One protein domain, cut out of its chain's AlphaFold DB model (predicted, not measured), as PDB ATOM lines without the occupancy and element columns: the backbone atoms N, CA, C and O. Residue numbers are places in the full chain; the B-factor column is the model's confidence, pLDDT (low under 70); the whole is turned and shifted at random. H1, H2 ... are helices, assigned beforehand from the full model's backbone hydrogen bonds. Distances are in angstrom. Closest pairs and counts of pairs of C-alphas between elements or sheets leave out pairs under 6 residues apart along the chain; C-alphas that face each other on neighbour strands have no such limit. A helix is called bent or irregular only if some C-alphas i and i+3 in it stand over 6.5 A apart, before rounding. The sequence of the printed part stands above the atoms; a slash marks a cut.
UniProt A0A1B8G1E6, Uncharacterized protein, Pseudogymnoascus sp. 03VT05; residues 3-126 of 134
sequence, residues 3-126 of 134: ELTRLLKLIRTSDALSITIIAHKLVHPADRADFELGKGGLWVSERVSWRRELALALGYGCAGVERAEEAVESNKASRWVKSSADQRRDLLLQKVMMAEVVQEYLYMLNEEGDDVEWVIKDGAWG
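Overview. This is residues 3 to 126 of the 134 residues of an uncharacterized protein of Pseudogymnoascus sp. 03VT05 (UniProt A0A1B8G1E6). A long helical hairpin of H5 and H4, side by side, is the core, and three shorter helices pack round it: H1 on H5, H2 and H3 on H4. H1, H2, H4 and H5 make a bundle, an up-and-down one, each running against the one before it, while residues 77 to 82 stick out at the hairpin's turn. The printed part has 124 residues with five named helices, H1 to H5 in chain order, and no named strand; the class is all helix. It is compact, with a radius of gyration of the C-alphas of 15.5 A, and only just elongated, spanning 53 by 34 by 19 A.

Along the chain. H5, residues 84 to 111, measures 40.7 A and ends at C-alpha 111 (-74.518, -62.119, -29.977). H4, residues 50 to 75, measures 36.7 A. H1, residues 4 to 13, begins at C-alpha 4 (-61.804, -65.497, -21.076) and measures 14.3 A; H2, residues 16 to 26, 15.1 A. H3, residues 29 to 40, 17.6 A, is irregular: C-alphas 30 and 33 are 7.4 A apart.

Arrangement. H4, the hub, touches H5, closest C-alphas Leu 54 and Tyr 105 at 5.6 A, a shallow tilt of 18 degrees, opposite ways. Residues 51 to 63 of H4 touch H3, closest C-alphas Gly 59 and Lys 39 at 4.2 A, a steep tilt of 39 degrees. Residues 58 to 69 touch H2, closest C-alphas Glu 66 and Ala 16 at 5.0 A. Residues 92 to 103 of H5 touch H1, closest C-alphas Lys 95 and Arg 12 at 4.9 A. H1 and H2, a hairpin, only just touch, with 3 pairs of C-alphas within 8 A, the closest Ile 11 and Ile 19 at 5.6 A. H3 is apart from H1 and H5. In H1, H2, H4 and H5 every O i to N i+4 pair is within hydrogen-bond range; in H3, 6 of 8.

Size, cuts and confidence. The farthest C-alphas, Arg 79 and Gly 113, are 52.8 A apart. The printed part has no cut and no long link; residues 112 to 126 hold no named element. pLDDT is under 70 at residues 41 to 48, 79 to 84, 117 and 123 to 126.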
ATOM      1  N   GLU A   3     -58.293 -62.313 -19.965       87.62
ATOM      2  CA  GLU A   3     -58.625 -63.329 -20.979       87.62
ATOM      3  C   GLU A   3     -59.782 -64.215 -20.500       87.62
ATOM      4  O   GLU A   3     -59.815 -64.597 -19.324       87.62
ATOM      5  N   LEU A   4     -60.694 -64.598 -21.401       87.44
ATOM      6  CA  LEU A   4     -61.804 -65.497 -21.076       87.44
ATOM      7  C   LEU A   4     -61.308 -66.784 -20.408       87.44
ATOM      8  O   LEU A   4     -61.752 -67.122 -19.314       87.44
ATOM      9  N   THR A   5     -60.326 -67.467 -20.994       88.56
ATOM     10  CA  THR A   5     -59.708 -68.659 -20.388       88.56
ATOM     11  C   THR A   5     -59.203 -68.433 -18.959       88.56
ATOM     12  O   THR A   5     -59.354 -69.317 -18.109       88.56
ATOM     13  N   ARG A   6     -58.655 -67.251 -18.642       89.38
ATOM     14  CA  ARG A   6     -58.245 -66.901 -17.269       89.38
ATOM     15  C   ARG A   6     -59.438 -66.676 -16.349       89.38
ATOM     16  O   ARG A   6     -59.381 -67.128 -15.209       89.38
ATOM     17  N   LEU A   7     -60.501 -66.028 -16.822       90.69
ATOM     18  CA  LEU A   7     -61.745 -65.856 -16.068       90.69
ATOM     19  C   LEU A   7     -62.387 -67.211 -15.734       90.69
ATOM     20  O   LEU A   7     -62.716 -67.469 -14.578       90.69
ATOM     21  N   LEU A   8     -62.499 -68.110 -16.715       91.69
ATOM     22  CA  LEU A   8     -63.065 -69.447 -16.513       91.69
ATOM     23  C   LEU A   8     -62.221 -70.274 -15.541       91.69
ATOM     24  O   LEU A   8     -62.753 -70.963 -14.669       91.69
ATOM     25  N   LYS A   9     -60.890 -70.180 -15.648       91.88
ATOM     26  CA  LYS A   9     -59.982 -70.801 -14.680       91.88
ATOM     27  C   LYS A   9     -60.179 -70.220 -13.280       91.88
ATOM     28  O   LYS A   9     -60.236 -70.995 -12.331       91.88
ATOM     29  N   LEU A  10     -60.316 -68.898 -13.161       92.69
ATOM     30  CA  LEU A  10     -60.547 -68.219 -11.889       92.69
ATOM     31  C   LEU A  10     -61.828 -68.729 -11.223       92.69
ATOM     32  O   LEU A  10     -61.773 -69.093 -10.053       92.69
ATOM     33  N   ILE A  11     -62.936 -68.845 -11.960       92.44
ATOM     34  CA  ILE A  11     -64.198 -69.409 -11.447       92.44
ATOM     35  C   ILE A  11     -63.980 -70.828 -10.912       92.44
ATOM     36  O   ILE A  11     -64.344 -71.126  -9.780       92.44
ATOM     37  N   ARG A  12     -63.306 -71.691 -11.680       92.12
ATOM     38  CA  ARG A  12     -63.071 -73.095 -11.300       92.12
ATOM     39  C   ARG A  12     -62.232 -73.262 -10.032       92.12
ATOM     40  O   ARG A  12     -62.348 -74.284  -9.360       92.12
ATOM     41  N   THR A  13     -61.368 -72.296  -9.719       92.31
ATOM     42  CA  THR A  13     -60.431 -72.373  -8.586       92.31
ATOM     43  C   THR A  13     -60.817 -71.512  -7.388       92.31
ATOM     44  O   THR A  13     -60.179 -71.628  -6.345       92.31
ATOM     45  N   SER A  14     -61.810 -70.636  -7.531       93.81
ATOM     46  CA  SER A  14     -62.222 -69.707  -6.475       93.81
ATOM     47  C   SER A  14     -63.181 -70.363  -5.484       93.81
ATOM     48  O   SER A  14     -63.815 -71.373  -5.792       93.81
ATOM     49  N   ASP A  15     -63.282 -69.802  -4.281       93.50
ATOM     50  CA  ASP A  15     -64.375 -70.092  -3.346       93.50
ATOM     51  C   ASP A  15     -65.724 -69.563  -3.870       93.50
ATOM     52  O   ASP A  15     -65.781 -68.781  -4.826       93.50
ATOM     53  N   ALA A  16     -66.817 -70.013  -3.259       92.94
ATOM     54  CA  ALA A  16     -68.175 -69.680  -3.657       92.94
ATOM     55  C   ALA A  16     -68.451 -68.173  -3.597       92.94
ATOM     56  O   ALA A  16     -69.020 -67.622  -4.537       92.94
ATOM     57  N   LEU A  17     -67.984 -67.481  -2.552       93.62
ATOM     58  CA  LEU A  17     -68.180 -66.038  -2.403       93.62
ATOM     59  C   LEU A  17     -67.518 -65.267  -3.551       93.62
ATOM     60  O   LEU A  17     -68.127 -64.381  -4.153       93.62
ATOM     61  N   SER A  18     -66.280 -65.621  -3.880       94.50
ATOM     62  CA  SER A  18     -65.534 -65.044  -4.994       94.50
ATOM     63  C   SER A  18     -66.229 -65.308  -6.333       94.50
ATOM     64  O   SER A  18     -66.346 -64.393  -7.149       94.50
ATOM     65  N   ILE A  19     -66.754 -66.521  -6.546       93.00
ATOM     66  CA  ILE A  19     -67.556 -66.871  -7.729       93.00
ATOM     67  C   ILE A  19     -68.817 -66.002  -7.811       93.00
ATOM     68  O   ILE A  19     -69.092 -65.439  -8.870       93.00
ATOM     69  N   THR A  20     -69.543 -65.826  -6.705       92.81
ATOM     70  CA  THR A  20     -70.743 -64.978  -6.632       92.81
ATOM     71  C   THR A  20     -70.424 -63.509  -6.916       92.81
ATOM     72  O   THR A  20     -71.136 -62.858  -7.681       92.81
ATOM     73  N   ILE A  21     -69.322 -62.980  -6.375       92.06
ATOM     74  CA  ILE A  21     -68.864 -61.610  -6.658       92.06
ATOM     75  C   ILE A  21     -68.514 -61.442  -8.137       92.06
ATOM     76  O   ILE A  21     -68.836 -60.408  -8.726       92.06
ATOM     77  N   ILE A  22     -67.843 -62.433  -8.735       91.25
ATOM     78  CA  ILE A  22     -67.538 -62.429 -10.166       91.25
ATOM     79  C   ILE A  22     -68.850 -62.410 -10.949       91.25
ATOM     80  O   ILE A  22     -69.078 -61.452 -11.678       91.25
ATOM     81  N   ALA A  23     -69.736 -63.387 -10.744       91.69
ATOM     82  CA  ALA A  23     -71.005 -63.504 -11.462       91.69
ATOM     83  C   ALA A  23     -71.842 -62.220 -11.380       91.69
ATOM     84  O   ALA A  23     -72.251 -61.683 -12.403       91.69
ATOM     85  N   HIS A  24     -71.991 -61.639 -10.190       90.88
ATOM     86  CA  HIS A  24     -72.739 -60.394 -10.013       90.88
ATOM     87  C   HIS A  24     -72.118 -59.194 -10.764       90.88
ATOM     88  O   HIS A  24     -72.828 -58.268 -11.157       90.88
ATOM     89  N   LYS A  25     -70.795 -59.175 -10.978       89.44
ATOM     90  CA  LYS A  25     -70.130 -58.158 -11.815       89.44
ATOM     91  C   LYS A  25     -70.281 -58.423 -13.315       89.44
ATOM     92  O   LYS A  25     -70.194 -57.470 -14.083       89.44
ATOM     93  N   LEU A  26     -70.464 -59.683 -13.714       89.38
ATOM     94  CA  LEU A  26     -70.675 -60.087 -15.108       89.38
ATOM     95  C   LEU A  26     -72.080 -59.756 -15.599       89.38
ATOM     96  O   LEU A  26     -72.246 -59.382 -16.755       89.38
ATOM     97  N   VAL A  27     -73.078 -59.951 -14.736       90.56
ATOM     98  CA  VAL A  27     -74.487 -59.860 -15.116       90.56
ATOM     99  C   VAL A  27     -74.824 -58.448 -15.581       90.56
ATOM    100  O   VAL A  27     -74.650 -57.459 -14.856       90.56
ATOM    101  N   HIS A  28     -75.345 -58.372 -16.802       90.25
ATOM    102  CA  HIS A  28     -75.824 -57.147 -17.406       90.25
ATOM    103  C   HIS A  28     -76.938 -56.535 -16.539       90.25
ATOM    104  O   HIS A  28     -77.790 -57.267 -16.027       90.25
ATOM    105  N   PRO A  29     -76.986 -55.198 -16.360       89.88
ATOM    106  CA  PRO A  29     -77.959 -54.556 -15.476       89.88
ATOM    107  C   PRO A  29     -79.418 -54.958 -15.725       89.88
ATOM    108  O   PRO A  29     -80.178 -55.086 -14.767       89.88
ATOM    109  N   ALA A  30     -79.792 -55.194 -16.987       89.69
ATOM    110  CA  ALA A  30     -81.146 -55.601 -17.366       89.69
ATOM    111  C   ALA A  30     -81.538 -57.007 -16.873       89.69
ATOM    112  O   ALA A  30     -82.722 -57.258 -16.680       89.69
ATOM    113  N   ASP A  31     -80.567 -57.890 -16.623       90.25
ATOM    114  CA  ASP A  31     -80.822 -59.281 -16.220       90.25
ATOM    115  C   ASP A  31     -80.604 -59.497 -14.711       90.25
ATOM    116  O   ASP A  31     -80.693 -60.615 -14.205       90.25
ATOM    117  N   ARG A  32     -80.315 -58.430 -13.951       90.88
ATOM    118  CA  ARG A  32     -80.051 -58.529 -12.504       90.88
ATOM    119  C   ARG A  32     -81.221 -59.101 -11.723       90.88
ATOM    120  O   ARG A  32     -81.006 -59.857 -10.784       90.88
ATOM    121  N   ALA A  33     -82.445 -58.739 -12.098       89.81
ATOM    122  CA  ALA A  33     -83.637 -59.266 -11.446       89.81
ATOM    123  C   ALA A  33     -83.738 -60.789 -11.626       89.81
ATOM    124  O   ALA A  33     -84.046 -61.496 -10.672       89.81
ATOM    125  N   ASP A  34     -83.413 -61.283 -12.822       90.56
ATOM    126  CA  ASP A  34     -83.403 -62.708 -13.142       90.56
ATOM    127  C   ASP A  34     -82.277 -63.437 -12.388       90.56
ATOM    128  O   ASP A  34     -82.507 -64.490 -11.796       90.56
ATOM    129  N   PHE A  35     -81.082 -62.845 -12.307       91.31
ATOM    130  CA  PHE A  35     -79.982 -63.385 -11.502       91.31
ATOM    131  C   PHE A  35     -80.334 -63.500 -10.010       91.31
ATOM    132  O   PHE A  35     -80.160 -64.564  -9.411       91.31
ATOM    133  N   GLU A  36     -80.870 -62.438  -9.401       90.00
ATOM    134  CA  GLU A  36     -81.257 -62.456  -7.984       90.00
ATOM    135  C   GLU A  36     -82.433 -63.409  -7.722       90.00
ATOM    136  O   GLU A  36     -82.455 -64.098  -6.700       90.00
ATOM    137  N   LEU A  37     -83.375 -63.519  -8.666       87.81
ATOM    138  CA  LEU A  37     -84.448 -64.512  -8.601       87.81
ATOM    139  C   LEU A  37     -83.882 -65.938  -8.605       87.81
ATOM    140  O   LEU A  37     -84.286 -66.758  -7.780       87.81
ATOM    141  N   GLY A  38     -82.916 -66.223  -9.486       83.94
ATOM    142  CA  GLY A  38     -82.231 -67.515  -9.535       83.94
ATOM    143  C   GLY A  38     -81.502 -67.836  -8.229       83.94
ATOM    144  O   GLY A  38     -81.565 -68.955  -7.727       83.94
ATOM    145  N   LYS A  39     -80.869 -66.838  -7.612       85.62
ATOM    146  CA  LYS A  39     -80.194 -67.010  -6.321       85.62
ATOM    147  C   LYS A  39     -81.172 -67.296  -5.166       85.62
ATOM    148  O   LYS A  39     -80.808 -67.995  -4.222       85.62
ATOM    149  N   GLY A  40     -82.397 -66.769  -5.230       76.56
ATOM    150  CA  GLY A  40     -83.406 -66.875  -4.168       76.56
ATOM    151  C   GLY A  40     -84.422 -68.022  -4.290       76.56
ATOM    152  O   GLY A  40     -85.159 -68.261  -3.333       76.56
ATOM    153  N   GLY A  41     -84.507 -68.713  -5.432       64.62
ATOM    154  CA  GLY A  41     -85.606 -69.641  -5.742       64.62
ATOM    155  C   GLY A  41     -85.199 -71.082  -6.076       64.62
ATOM    156  O   GLY A  41     -84.026 -71.433  -6.158       64.62
ATOM    157  N   LEU A  42     -86.204 -71.932  -6.309       53.22
ATOM    158  CA  LEU A  42     -86.082 -73.246  -6.952       53.22
ATOM    159  C   LEU A  42     -86.828 -73.168  -8.290       53.22
ATOM    160  O   LEU A  42     -88.040 -72.995  -8.286       53.22
ATOM    161  N   TRP A  43     -86.076 -73.259  -9.390       52.81
ATOM    162  CA  TRP A  43     -86.510 -73.435 -10.786       52.81
ATOM    163  C   TRP A  43     -87.899 -72.871 -11.151       52.81
ATOM    164  O   TRP A  43     -88.917 -73.557 -11.059       52.81
ATOM    165  N   VAL A  44     -87.926 -71.639 -11.661       49.41
ATOM    166  CA  VAL A  44     -89.086 -71.071 -12.366       49.41
ATOM    167  C   VAL A  44     -88.708 -70.907 -13.838       49.41
ATOM    168  O   VAL A  44     -87.871 -70.075 -14.171       49.41
ATOM    169  N   SER A  45     -89.293 -71.734 -14.708       49.34
ATOM    170  CA  SER A  45     -89.209 -71.575 -16.163       49.34
ATOM    171  C   SER A  45     -90.505 -70.932 -16.642       49.34
ATOM    172  O   SER A  45     -91.510 -71.604 -16.867       49.34
ATOM    173  N   GLU A  46     -90.486 -69.612 -16.774       51.53
ATOM    174  CA  GLU A  46     -91.356 -68.935 -17.732       51.53
ATOM    175  C   GLU A  46     -90.490 -68.651 -18.958       51.53
ATOM    176  O   GLU A  46     -89.330 -68.293 -18.806       51.53
ATOM    177  N   ARG A  47     -90.995 -68.897 -20.170       53.72
ATOM    178  CA  ARG A  47     -90.218 -68.772 -21.415       53.72
ATOM    179  C   ARG A  47     -89.694 -67.343 -21.571       53.72
ATOM    180  O   ARG A  47     -90.460 -66.461 -21.963       53.72
ATOM    181  N   VAL A  48     -88.414 -67.117 -21.293       59.69
ATOM    182  CA  VAL A  48     -87.754 -65.819 -21.478       59.69
ATOM    183  C   VAL A  48     -86.652 -65.948 -22.529       59.69
ATOM    184  O   VAL A  48     -86.302 -67.049 -22.939       59.69
ATOM    185  N   SER A  49     -86.127 -64.826 -23.027       74.25
ATOM    186  CA  SER A  49     -84.943 -64.829 -23.889       74.25
ATOM    187  C   SER A  49     -83.814 -65.669 -23.276       74.25
ATOM    188  O   SER A  49     -83.606 -65.641 -22.061       74.25
ATOM    189  N   TRP A  50     -83.055 -66.374 -24.123       82.06
ATOM    190  CA  TRP A  50     -81.957 -67.261 -23.710       82.06
ATOM    191  C   TRP A  50     -80.966 -66.588 -22.748       82.06
ATOM    192  O   TRP A  50     -80.515 -67.210 -21.790       82.06
ATOM    193  N   ARG A  51     -80.683 -65.290 -22.931       86.81
ATOM    194  CA  ARG A  51     -79.839 -64.512 -22.013       86.81
ATOM    195  C   ARG A  51     -80.400 -64.444 -20.586       86.81
ATOM    196  O   ARG A  51     -79.650 -64.619 -19.628       86.81
ATOM    197  N   ARG A  52     -81.707 -64.213 -20.428       87.31
ATOM    198  CA  ARG A  52     -82.365 -64.133 -19.110       87.31
ATOM    199  C   ARG A  52     -82.443 -65.507 -18.441       87.31
ATOM    200  O   ARG A  52     -82.253 -65.604 -17.232       87.31
ATOM    201  N   GLU A  53     -82.619 -66.574 -19.222       88.31
ATOM    202  CA  GLU A  53     -82.507 -67.954 -18.725       88.31
ATOM    203  C   GLU A  53     -81.088 -68.274 -18.224       88.31
ATOM    204  O   GLU A  53     -80.925 -68.874 -17.161       88.31
ATOM    205  N   LEU A  54     -80.054 -67.806 -18.926       89.56
ATOM    206  CA  LEU A  54     -78.667 -67.939 -18.475       89.56
ATOM    207  C   LEU A  54     -78.377 -67.092 -17.229       89.56
ATOM    208  O   LEU A  54     -77.677 -67.556 -16.334       89.56
ATOM    209  N   ALA A  55     -78.953 -65.891 -17.108       90.62
ATOM    210  CA  ALA A  55     -78.848 -65.088 -15.887       90.62
ATOM    211  C   ALA A  55     -79.489 -65.794 -14.678       90.62
ATOM    212  O   ALA A  55     -78.887 -65.835 -13.602       90.62
ATOM    213  N   LEU A  56     -80.657 -66.423 -14.865       90.56
ATOM    214  CA  LEU A  56     -81.270 -67.300 -13.860       90.56
ATOM    215  C   LEU A  56     -80.332 -68.456 -13.495       90.56
ATOM    216  O   LEU A  56     -80.078 -68.693 -12.313       90.56
ATOM    217  N   ALA A  57     -79.791 -69.157 -14.497       90.19
ATOM    218  CA  ALA A  57     -78.866 -70.271 -14.306       90.19
ATOM    219  C   ALA A  57     -77.601 -69.859 -13.537       90.19
ATOM    220  O   ALA A  57     -77.165 -70.601 -12.656       90.19
ATOM    221  N   LEU A  58     -77.056 -68.665 -13.798       92.50
ATOM    222  CA  LEU A  58     -75.947 -68.092 -13.029       92.50
ATOM    223  C   LEU A  58     -76.321 -67.910 -11.555       92.50
ATOM    224  O   LEU A  58     -75.556 -68.309 -10.679       92.50
ATOM    225  N   GLY A  59     -77.501 -67.348 -11.276       91.00
ATOM    226  CA  GLY A  59     -78.000 -67.170  -9.911       91.00
ATOM    227  C   GLY A  59     -78.143 -68.500  -9.166       91.00
ATOM    228  O   GLY A  59     -77.633 -68.654  -8.052       91.00
ATOM    229  N   TYR A  60     -78.763 -69.494  -9.811       90.00
ATOM    230  CA  TYR A  60     -78.882 -70.851  -9.266       90.00
ATOM    231  C   TYR A  60     -77.512 -71.499  -9.037       90.00
ATOM    232  O   TYR A  60     -77.300 -72.134  -8.001       90.00
ATOM    233  N   GLY A  61     -76.587 -71.335  -9.985       91.44
ATOM    234  CA  GLY A  61     -75.223 -71.844  -9.907       91.44
ATOM    235  C   GLY A  61     -74.476 -71.290  -8.697       91.44
ATOM    236  O   GLY A  61     -73.908 -72.066  -7.930       91.44
ATOM    237  N   CYS A  62     -74.557 -69.977  -8.451       93.62
ATOM    238  CA  CYS A  62     -73.983 -69.344  -7.260       93.62
ATOM    239  C   CYS A  62     -74.527 -69.963  -5.964       93.62
ATOM    240  O   CYS A  62     -73.753 -70.459  -5.147       93.62
ATOM    241  N   ALA A  63     -75.853 -70.032  -5.814       91.00
ATOM    242  CA  ALA A  63     -76.478 -70.625  -4.630       91.00
ATOM    243  C   ALA A  63     -76.179 -72.132  -4.481       91.00
ATOM    244  O   ALA A  63     -76.179 -72.676  -3.374       91.00
ATOM    245  N   GLY A  64     -75.973 -72.844  -5.591       90.00
ATOM    246  CA  GLY A  64     -75.577 -74.251  -5.607       90.00
ATOM    247  C   GLY A  64     -74.145 -74.458  -5.118       90.00
ATOM    248  O   GLY A  64     -73.911 -75.301  -4.251       90.00
ATOM    249  N   VAL A  65     -73.200 -73.662  -5.627       93.00
ATOM    250  CA  VAL A  65     -71.787 -73.718  -5.226       93.00
ATOM    251  C   VAL A  65     -71.613 -73.314  -3.761       93.00
ATOM    252  O   VAL A  65     -70.880 -73.994  -3.048       93.00
ATOM    253  N   GLU A  66     -72.323 -72.282  -3.291       92.44
ATOM    254  CA  GLU A  66     -72.325 -71.862  -1.877       92.44
ATOM    255  C   GLU A  66     -72.754 -73.015  -0.958       92.44
ATOM    256  O   GLU A  66     -71.996 -73.425  -0.078       92.44
ATOM    257  N   ARG A  67     -73.909 -73.635  -1.231       90.00
ATOM    258  CA  ARG A  67     -74.404 -74.780  -0.447       90.00
ATOM    259  C   ARG A  67     -73.472 -75.990  -0.502       90.00
ATOM    260  O   ARG A  67     -73.301 -76.684   0.499       90.00
ATOM    261  N   ALA A  68     -72.880 -76.268  -1.663       89.62
ATOM    262  CA  ALA A  68     -71.934 -77.368  -1.813       89.62
ATOM    263  C   ALA A  68     -70.648 -77.123  -1.006       89.62
ATOM    264  O   ALA A  68     -70.132 -78.046  -0.374       89.62
ATOM    265  N   GLU A  69     -70.144 -75.889  -0.980       91.81
ATOM    266  CA  GLU A  69     -68.954 -75.525  -0.210       91.81
ATOM    267  C   GLU A  69     -69.223 -75.555   1.302       91.81
ATOM    268  O   GLU A  69     -68.441 -76.151   2.047       91.81
ATOM    269  N   GLU A  70     -70.372 -75.046   1.753       89.44
ATOM    270  CA  GLU A  70     -70.835 -75.181   3.142       89.44
ATOM    271  C   GLU A  70     -70.968 -76.653   3.564       89.44
ATOM    272  O   GLU A  70     -70.558 -77.040   4.663       89.44
ATOM    273  N   ALA A  71     -71.498 -77.509   2.685       86.69
ATOM    274  CA  ALA A  71     -71.599 -78.943   2.936       86.69
ATOM    275  C   ALA A  71     -70.216 -79.610   3.055       86.69
ATOM    276  O   ALA A  71     -70.025 -80.472   3.914       86.69
ATOM    277  N   VAL A  72     -69.239 -79.211   2.235       87.94
ATOM    278  CA  VAL A  72     -67.858 -79.711   2.334       87.94
ATOM    279  C   VAL A  72     -67.209 -79.263   3.642       87.94
ATOM    280  O   VAL A  72     -66.608 -80.089   4.333       87.94
ATOM    281  N   GLU A  73     -67.325 -77.985   4.005       86.81
ATOM    282  CA  GLU A  73     -66.683 -77.449   5.209       86.81
ATOM    283  C   GLU A  73     -67.330 -77.980   6.497       86.81
ATOM    284  O   GLU A  73     -66.613 -78.395   7.410       86.81
ATOM    285  N   SER A  74     -68.661 -78.090   6.551       84.75
ATOM    286  CA  SER A  74     -69.376 -78.666   7.702       84.75
ATOM    287  C   SER A  74     -69.049 -80.147   7.938       84.75
ATOM    288  O   SER A  74     -68.955 -80.590   9.085       84.75
ATOM    289  N   ASN A  75     -68.811 -80.921   6.874       81.44
ATOM    290  CA  ASN A  75     -68.508 -82.353   6.971       81.44
ATOM    291  C   ASN A  75     -67.012 -82.671   7.068       81.44
ATOM    292  O   ASN A  75     -66.643 -83.818   7.321       81.44
ATOM    293  N   LYS A  76     -66.136 -81.673   6.936       77.12
ATOM    294  CA  LYS A  76     -64.674 -81.834   6.934       77.12
ATOM    295  C   LYS A  76     -64.117 -82.497   8.195       77.12
ATOM    296  O   LYS A  76     -63.130 -83.223   8.114       77.12
ATOM    297  N   ALA A  77     -64.747 -82.255   9.345       71.44
ATOM    298  CA  ALA A  77     -64.382 -82.840  10.638       71.44
ATOM    299  C   ALA A  77     -65.264 -84.039  11.040       71.44
ATOM    300  O   ALA A  77     -65.076 -84.621  12.114       71.44
ATOM    301  N   SER A  78     -66.245 -84.410  10.210       70.12
ATOM    302  CA  SER A  78     -67.198 -85.467  10.535       70.12
ATOM    303  C   SER A  78     -66.529 -86.838  10.492       70.12
ATOM    304  O   SER A  78     -65.974 -87.255   9.480       70.12
ATOM    305  N   ARG A  79     -66.622 -87.586  11.597       62.06
ATOM    306  CA  ARG A  79     -66.170 -88.988  11.667       62.06
ATOM    307  C   ARG A  79     -67.151 -89.973  11.019       62.06
ATOM    308  O   ARG A  79     -66.786 -91.123  10.783       62.06
ATOM    309  N   TRP A  80     -68.382 -89.532  10.757       62.06
ATOM    310  CA  TRP A  80     -69.481 -90.365  10.260       62.06
ATOM    311  C   TRP A  80     -69.705 -90.202   8.755       62.06
ATOM    312  O   TRP A  80     -70.113 -91.153   8.089       62.06
ATOM    313  N   VAL A  81     -69.389 -89.029   8.203       64.12
ATOM    314  CA  VAL A  81     -69.488 -88.749   6.766       64.12
ATOM    315  C   VAL A  81     -68.141 -89.063   6.112       64.12
ATOM    316  O   VAL A  81     -67.224 -88.253   6.097       64.12
ATOM    317  N   LYS A  82     -68.010 -90.288   5.590       54.88
ATOM    318  CA  LYS A  82     -66.781 -90.789   4.942       54.88
ATOM    319  C   LYS A  82     -66.531 -90.237   3.527       54.88
ATOM    320  O   LYS A  82     -65.480 -90.523   2.961       54.88
ATOM    321  N   SER A  83     -67.446 -89.461   2.943       57.88
ATOM    322  CA  SER A  83     -67.394 -89.067   1.524       57.88
ATOM    323  C   SER A  83     -66.863 -87.651   1.265       57.88
ATOM    324  O   SER A  83     -67.222 -87.028   0.267       57.88
ATOM    325  N   SER A  84     -65.941 -87.138   2.093       66.38
ATOM    326  CA  SER A  84     -65.327 -85.818   1.855       66.38
ATOM    327  C   SER A  84     -64.690 -85.692   0.463       66.38
ATOM    328  O   SER A  84     -64.541 -84.588  -0.048       66.38
ATOM    329  N   ALA A  85     -64.275 -86.808  -0.149       75.12
ATOM    330  CA  ALA A  85     -63.730 -86.840  -1.505       75.12
ATOM    331  C   ALA A  85     -64.809 -86.685  -2.591       75.12
ATOM    332  O   ALA A  85     -64.584 -85.947  -3.548       75.12
ATOM    333  N   ASP A  86     -65.969 -87.326  -2.430       81.56
ATOM    334  CA  ASP A  86     -67.075 -87.221  -3.388       81.56
ATOM    335  C   ASP A  86     -67.714 -85.836  -3.309       81.56
ATOM    336  O   ASP A  86     -67.852 -85.181  -4.330       81.56
ATOM    337  N   GLN A  87     -67.936 -85.297  -2.104       83.75
ATOM    338  CA  GLN A  87     -68.446 -83.929  -1.934       83.75
ATOM    339  C   GLN A  87     -67.501 -82.871  -2.530       83.75
ATOM    340  O   GLN A  87     -67.946 -81.894  -3.125       83.75
ATOM    341  N   ARG A  88     -66.178 -83.066  -2.415       84.62
ATOM    342  CA  ARG A  88     -65.192 -82.188  -3.071       84.62
ATOM    343  C   ARG A  88     -65.206 -82.333  -4.589       84.62
ATOM    344  O   ARG A  88     -64.972 -81.348  -5.285       84.62
ATOM    345  N   ARG A  89     -65.454 -83.540  -5.102       86.12
ATOM    346  CA  ARG A  89     -65.616 -83.782  -6.540       86.12
ATOM    347  C   ARG A  89     -66.888 -83.116  -7.053       86.12
ATOM    348  O   ARG A  89     -66.820 -82.442  -8.071       86.12
ATOM    349  N   ASP A  90     -67.989 -83.239  -6.326       87.44
ATOM    350  CA  ASP A  90     -69.253 -82.582  -6.648       87.44
ATOM    351  C   ASP A  90     -69.084 -81.061  -6.634       87.44
ATOM    352  O   ASP A  90     -69.465 -80.400  -7.593       87.44
ATOM    353  N   LEU A  91     -68.412 -80.504  -5.619       90.12
ATOM    354  CA  LEU A  91     -68.070 -79.080  -5.579       90.12
ATOM    355  C   LEU A  91     -67.230 -78.660  -6.795       90.12
ATOM    356  O   LEU A  91     -67.504 -77.628  -7.402       90.12
ATOM    357  N   LEU A  92     -66.227 -79.454  -7.179       90.50
ATOM    358  CA  LEU A  92     -65.427 -79.181  -8.375       90.50
ATOM    359  C   LEU A  92     -66.289 -79.193  -9.644       90.50
ATOM    360  O   LEU A  92     -66.145 -78.301 -10.475       90.50
ATOM    361  N   LEU A  93     -67.192 -80.167  -9.786       90.19
ATOM    362  CA  LEU A  93     -68.113 -80.252 -10.920       90.19
ATOM    363  C   LEU A  93     -69.050 -79.041 -10.972       90.19
ATOM    364  O   LEU A  93     -69.191 -78.442 -12.031       90.19
ATOM    365  N   GLN A  94     -69.598 -78.611  -9.833       91.12
ATOM    366  CA  GLN A  94     -70.419 -77.398  -9.749       91.12
ATOM    367  C   GLN A  94     -69.632 -76.149 -10.180       91.12
ATOM    368  O   GLN A  94     -70.135 -75.333 -10.948       91.12
ATOM    369  N   LYS A  95     -68.362 -76.022  -9.768       92.00
ATOM    370  CA  LYS A  95     -67.485 -74.917 -10.201       92.00
ATOM    371  C   LYS A  95     -67.156 -74.976 -11.701       92.00
ATOM    372  O   LYS A  95     -67.006 -73.933 -12.335       92.00
ATOM    373  N   VAL A  96     -67.053 -76.173 -12.289       92.06
ATOM    374  CA  VAL A  96     -66.887 -76.352 -13.744       92.06
ATOM    375  C   VAL A  96     -68.148 -75.933 -14.491       92.06
ATOM    376  O   VAL A  96     -68.036 -75.116 -15.401       92.06
ATOM    377  N   MET A  97     -69.320 -76.409 -14.064       91.06
ATOM    378  CA  MET A  97     -70.608 -76.023 -14.647       91.06
ATOM    379  C   MET A  97     -70.824 -74.512 -14.558       91.06
ATOM    380  O   MET A  97     -71.226 -73.886 -15.529       91.06
ATOM    381  N   MET A  98     -70.473 -73.889 -13.431       93.56
ATOM    382  CA  MET A  98     -70.563 -72.436 -13.284       93.56
ATOM    383  C   MET A  98     -69.701 -71.692 -14.313       93.56
ATOM    384  O   MET A  98     -70.116 -70.672 -14.855       93.56
ATOM    385  N   ALA A  99     -68.502 -72.201 -14.611       91.12
ATOM    386  CA  ALA A  99     -67.660 -71.618 -15.651       91.12
ATOM    387  C   ALA A  99     -68.286 -71.769 -17.049       91.12
ATOM    388  O   ALA A  99     -68.192 -70.847 -17.852       91.12
ATOM    389  N   GLU A 100     -68.940 -72.895 -17.336       90.94
ATOM    390  CA  GLU A 100     -69.649 -73.113 -18.606       90.94
ATOM    391  C   GLU A 100     -70.830 -72.148 -18.758       90.94
ATOM    392  O   GLU A 100     -70.909 -71.446 -19.763       90.94
ATOM    393  N   VAL A 101     -71.663 -71.997 -17.723       91.44
ATOM    394  CA  VAL A 101     -72.785 -71.044 -17.740       91.44
ATOM    395  C   VAL A 101     -72.287 -69.602 -17.897       91.44
ATOM    396  O   VAL A 101     -72.875 -68.821 -18.641       91.44
ATOM    397  N   VAL A 102     -71.170 -69.230 -17.254       91.88
ATOM    398  CA  VAL A 102     -70.543 -67.913 -17.468       91.88
ATOM    399  C   VAL A 102     -70.105 -67.731 -18.918       91.88
ATOM    400  O   VAL A 102     -70.332 -66.668 -19.493       91.88
ATOM    401  N   GLN A 103     -69.477 -68.742 -19.516       91.12
ATOM    402  CA  GLN A 103     -69.061 -68.676 -20.911       91.12
ATOM    403  C   GLN A 103     -70.261 -68.485 -21.847       91.12
ATOM    404  O   GLN A 103     -70.205 -67.626 -22.725       91.12
ATOM    405  N   GLU A 104     -71.334 -69.252 -21.647       90.19
ATOM    406  CA  GLU A 104     -72.562 -69.158 -22.443       90.19
ATOM    407  C   GLU A 104     -73.253 -67.802 -22.275       90.19
ATOM    408  O   GLU A 104     -73.659 -67.190 -23.260       90.19
ATOM    409  N   TYR A 105     -73.333 -67.284 -21.047       91.25
ATOM    410  CA  TYR A 105     -73.934 -65.977 -20.779       91.25
ATOM    411  C   TYR A 105     -73.187 -64.845 -21.491       91.25
ATOM    412  O   TYR A 105     -73.798 -64.014 -22.163       91.25
ATOM    413  N   LEU A 106     -71.854 -64.838 -21.393       90.31
ATOM    414  CA  LEU A 106     -71.025 -63.855 -22.088       90.31
ATOM    415  C   LEU A 106     -71.170 -63.987 -23.610       90.31
ATOM    416  O   LEU A 106     -71.164 -62.978 -24.314       90.31
ATOM    417  N   TYR A 107     -71.281 -65.216 -24.123       88.00
ATOM    418  CA  TYR A 107     -71.490 -65.456 -25.548       88.00
ATOM    419  C   TYR A 107     -72.816 -64.852 -26.021       88.00
ATOM    420  O   TYR A 107     -72.828 -64.121 -27.009       88.00
ATOM    421  N   MET A 108     -73.904 -65.065 -25.276       87.50
ATOM    422  CA  MET A 108     -75.205 -64.478 -25.603       87.50
ATOM    423  C   MET A 108     -75.200 -62.950 -25.550       87.50
ATOM    424  O   MET A 108     -75.763 -62.321 -26.440       87.50
ATOM    425  N   LEU A 109     -74.527 -62.347 -24.564       87.88
ATOM    426  CA  LEU A 109     -74.342 -60.891 -24.518       87.88
ATOM    427  C   LEU A 109     -73.665 -60.362 -25.785       87.88
ATOM    428  O   LEU A 109     -74.112 -59.377 -26.370       87.88
ATOM    429  N   ASN A 110     -72.620 -61.048 -26.245       86.06
ATOM    430  CA  ASN A 110     -71.942 -60.690 -27.482       86.06
ATOM    431  C   ASN A 110     -72.837 -60.831 -28.722       86.06
ATOM    432  O   ASN A 110     -72.828 -59.938 -29.564       86.06
ATOM    433  N   GLU A 111     -73.593 -61.924 -28.848       85.31
ATOM    434  CA  GLU A 111     -74.518 -62.119 -29.977       85.31
ATOM    435  C   GLU A 111     -75.608 -61.033 -30.026       85.31
ATOM    436  O   GLU A 111     -76.057 -60.652 -31.106       85.31
ATOM    437  N   GLU A 112     -76.003 -60.493 -28.871       84.75
ATOM    438  CA  GLU A 112     -76.972 -59.397 -28.756       84.75
ATOM    439  C   GLU A 112     -76.351 -57.993 -28.931       84.75
ATOM    440  O   GLU A 112     -77.080 -57.002 -28.965       84.75
ATOM    441  N   GLY A 113     -75.027 -57.892 -29.098       82.81
ATOM    442  CA  GLY A 113     -74.305 -56.626 -29.282       82.81
ATOM    443  C   GLY A 113     -73.931 -55.894 -27.986       82.81
ATOM    444  O   GLY A 113     -73.320 -54.827 -28.053       82.81
ATOM    445  N   ASP A 114     -74.229 -56.476 -26.824       82.88
ATOM    446  CA  ASP A 114     -73.855 -55.972 -25.496       82.88
ATOM    447  C   ASP A 114     -72.449 -56.483 -25.115       82.88
ATOM    448  O   ASP A 114     -72.264 -57.233 -24.152       82.88
ATOM    449  N   ASP A 115     -71.436 -56.128 -25.916       70.88
ATOM    450  CA  ASP A 115     -70.089 -56.673 -25.745       70.88
ATOM    451  C   ASP A 115     -69.443 -56.290 -24.395       70.88
ATOM    452  O   ASP A 115     -69.546 -55.171 -23.890       70.88
ATOM    453  N   VAL A 116     -68.712 -57.235 -23.811       73.00
ATOM    454  CA  VAL A 116     -68.054 -57.111 -22.516       73.00
ATOM    455  C   VAL A 116     -66.626 -56.606 -22.722       73.00
ATOM    456  O   VAL A 116     -65.668 -57.377 -22.707       73.00
ATOM    457  N   GLU A 117     -66.476 -55.286 -22.876       69.62
ATOM    458  CA  GLU A 117     -65.218 -54.598 -23.246       69.62
ATOM    459  C   GLU A 117     -63.985 -54.969 -22.394       69.62
ATOM    460  O   GLU A 117     -62.837 -54.841 -22.824       69.62
ATOM    461  N   TRP A 118     -64.189 -55.413 -21.155       75.94
ATOM    462  CA  TRP A 118     -63.110 -55.718 -20.217       75.94
ATOM    463  C   TRP A 118     -62.623 -57.183 -20.280       75.94
ATOM    464  O   TRP A 118     -61.598 -57.502 -19.655       75.94
ATOM    465  N   VAL A 119     -63.304 -58.049 -21.044       74.12
ATOM    466  CA  VAL A 119     -62.909 -59.442 -21.318       74.12
ATOM    467  C   VAL A 119     -62.272 -59.541 -22.705       74.12
ATOM    468  O   VAL A 119     -62.893 -59.228 -23.714       74.12
ATOM    469  N   ILE A 120     -61.042 -60.054 -22.778       74.25
ATOM    470  CA  ILE A 120     -60.441 -60.454 -24.056       74.25
ATOM    471  C   ILE A 120     -61.011 -61.814 -24.436       74.25
ATOM    472  O   ILE A 120     -60.757 -62.818 -23.761       74.25
ATOM    473  N   LYS A 121     -61.742 -61.844 -25.547       73.94
ATOM    474  CA  LYS A 121     -62.192 -63.075 -26.196       73.94
ATOM    475  C   LYS A 121     -61.003 -63.715 -26.903       73.94
ATOM    476  O   LYS A 121     -60.428 -63.139 -27.827       73.94
ATOM    477  N   ASP A 122     -60.590 -64.881 -26.423       73.25
ATOM    478  CA  ASP A 122     -59.518 -65.652 -27.044       73.25
ATOM    479  C   ASP A 122     -60.037 -66.465 -28.246       73.25
ATOM    480  O   ASP A 122     -61.210 -66.407 -28.622       73.25
ATOM    481  N   GLY A 123     -59.140 -67.200 -28.911       60.41
ATOM    482  CA  GLY A 123     -59.439 -67.902 -30.163       60.41
ATOM    483  C   GLY A 123     -60.572 -68.935 -30.090       60.41
ATOM    484  O   GLY A 123     -61.036 -69.366 -31.144       60.41
ATOM    485  N   ALA A 124     -61.045 -69.301 -28.891       56.47
ATOM    486  CA  ALA A 124     -62.189 -70.190 -28.701       56.47
ATOM    487  C   ALA A 124     -63.522 -69.579 -29.179       56.47
ATOM    488  O   ALA A 124     -64.474 -70.318 -29.407       56.47
ATOM    489  N   TRP A 125     -63.589 -68.255 -29.354       62.00
ATOM    490  CA  TRP A 125     -64.795 -67.529 -29.778       62.00
ATOM    491  C   TRP A 125     -64.846 -67.180 -31.273       62.00
ATOM    492  O   TRP A 125     -65.799 -66.555 -31.722       62.00
ATOM    493  N   GLY A 126     -63.849 -67.599 -32.063       44.97
ATOM    494  CA  GLY A 126     -63.772 -67.272 -33.489       44.97
ATOM    495  C   GLY A 126     -63.253 -65.848 -33.743       44.97
ATOM    496  O   GLY A 126     -63.950 -64.868 -33.543       44.97
TER     497      GLY A 126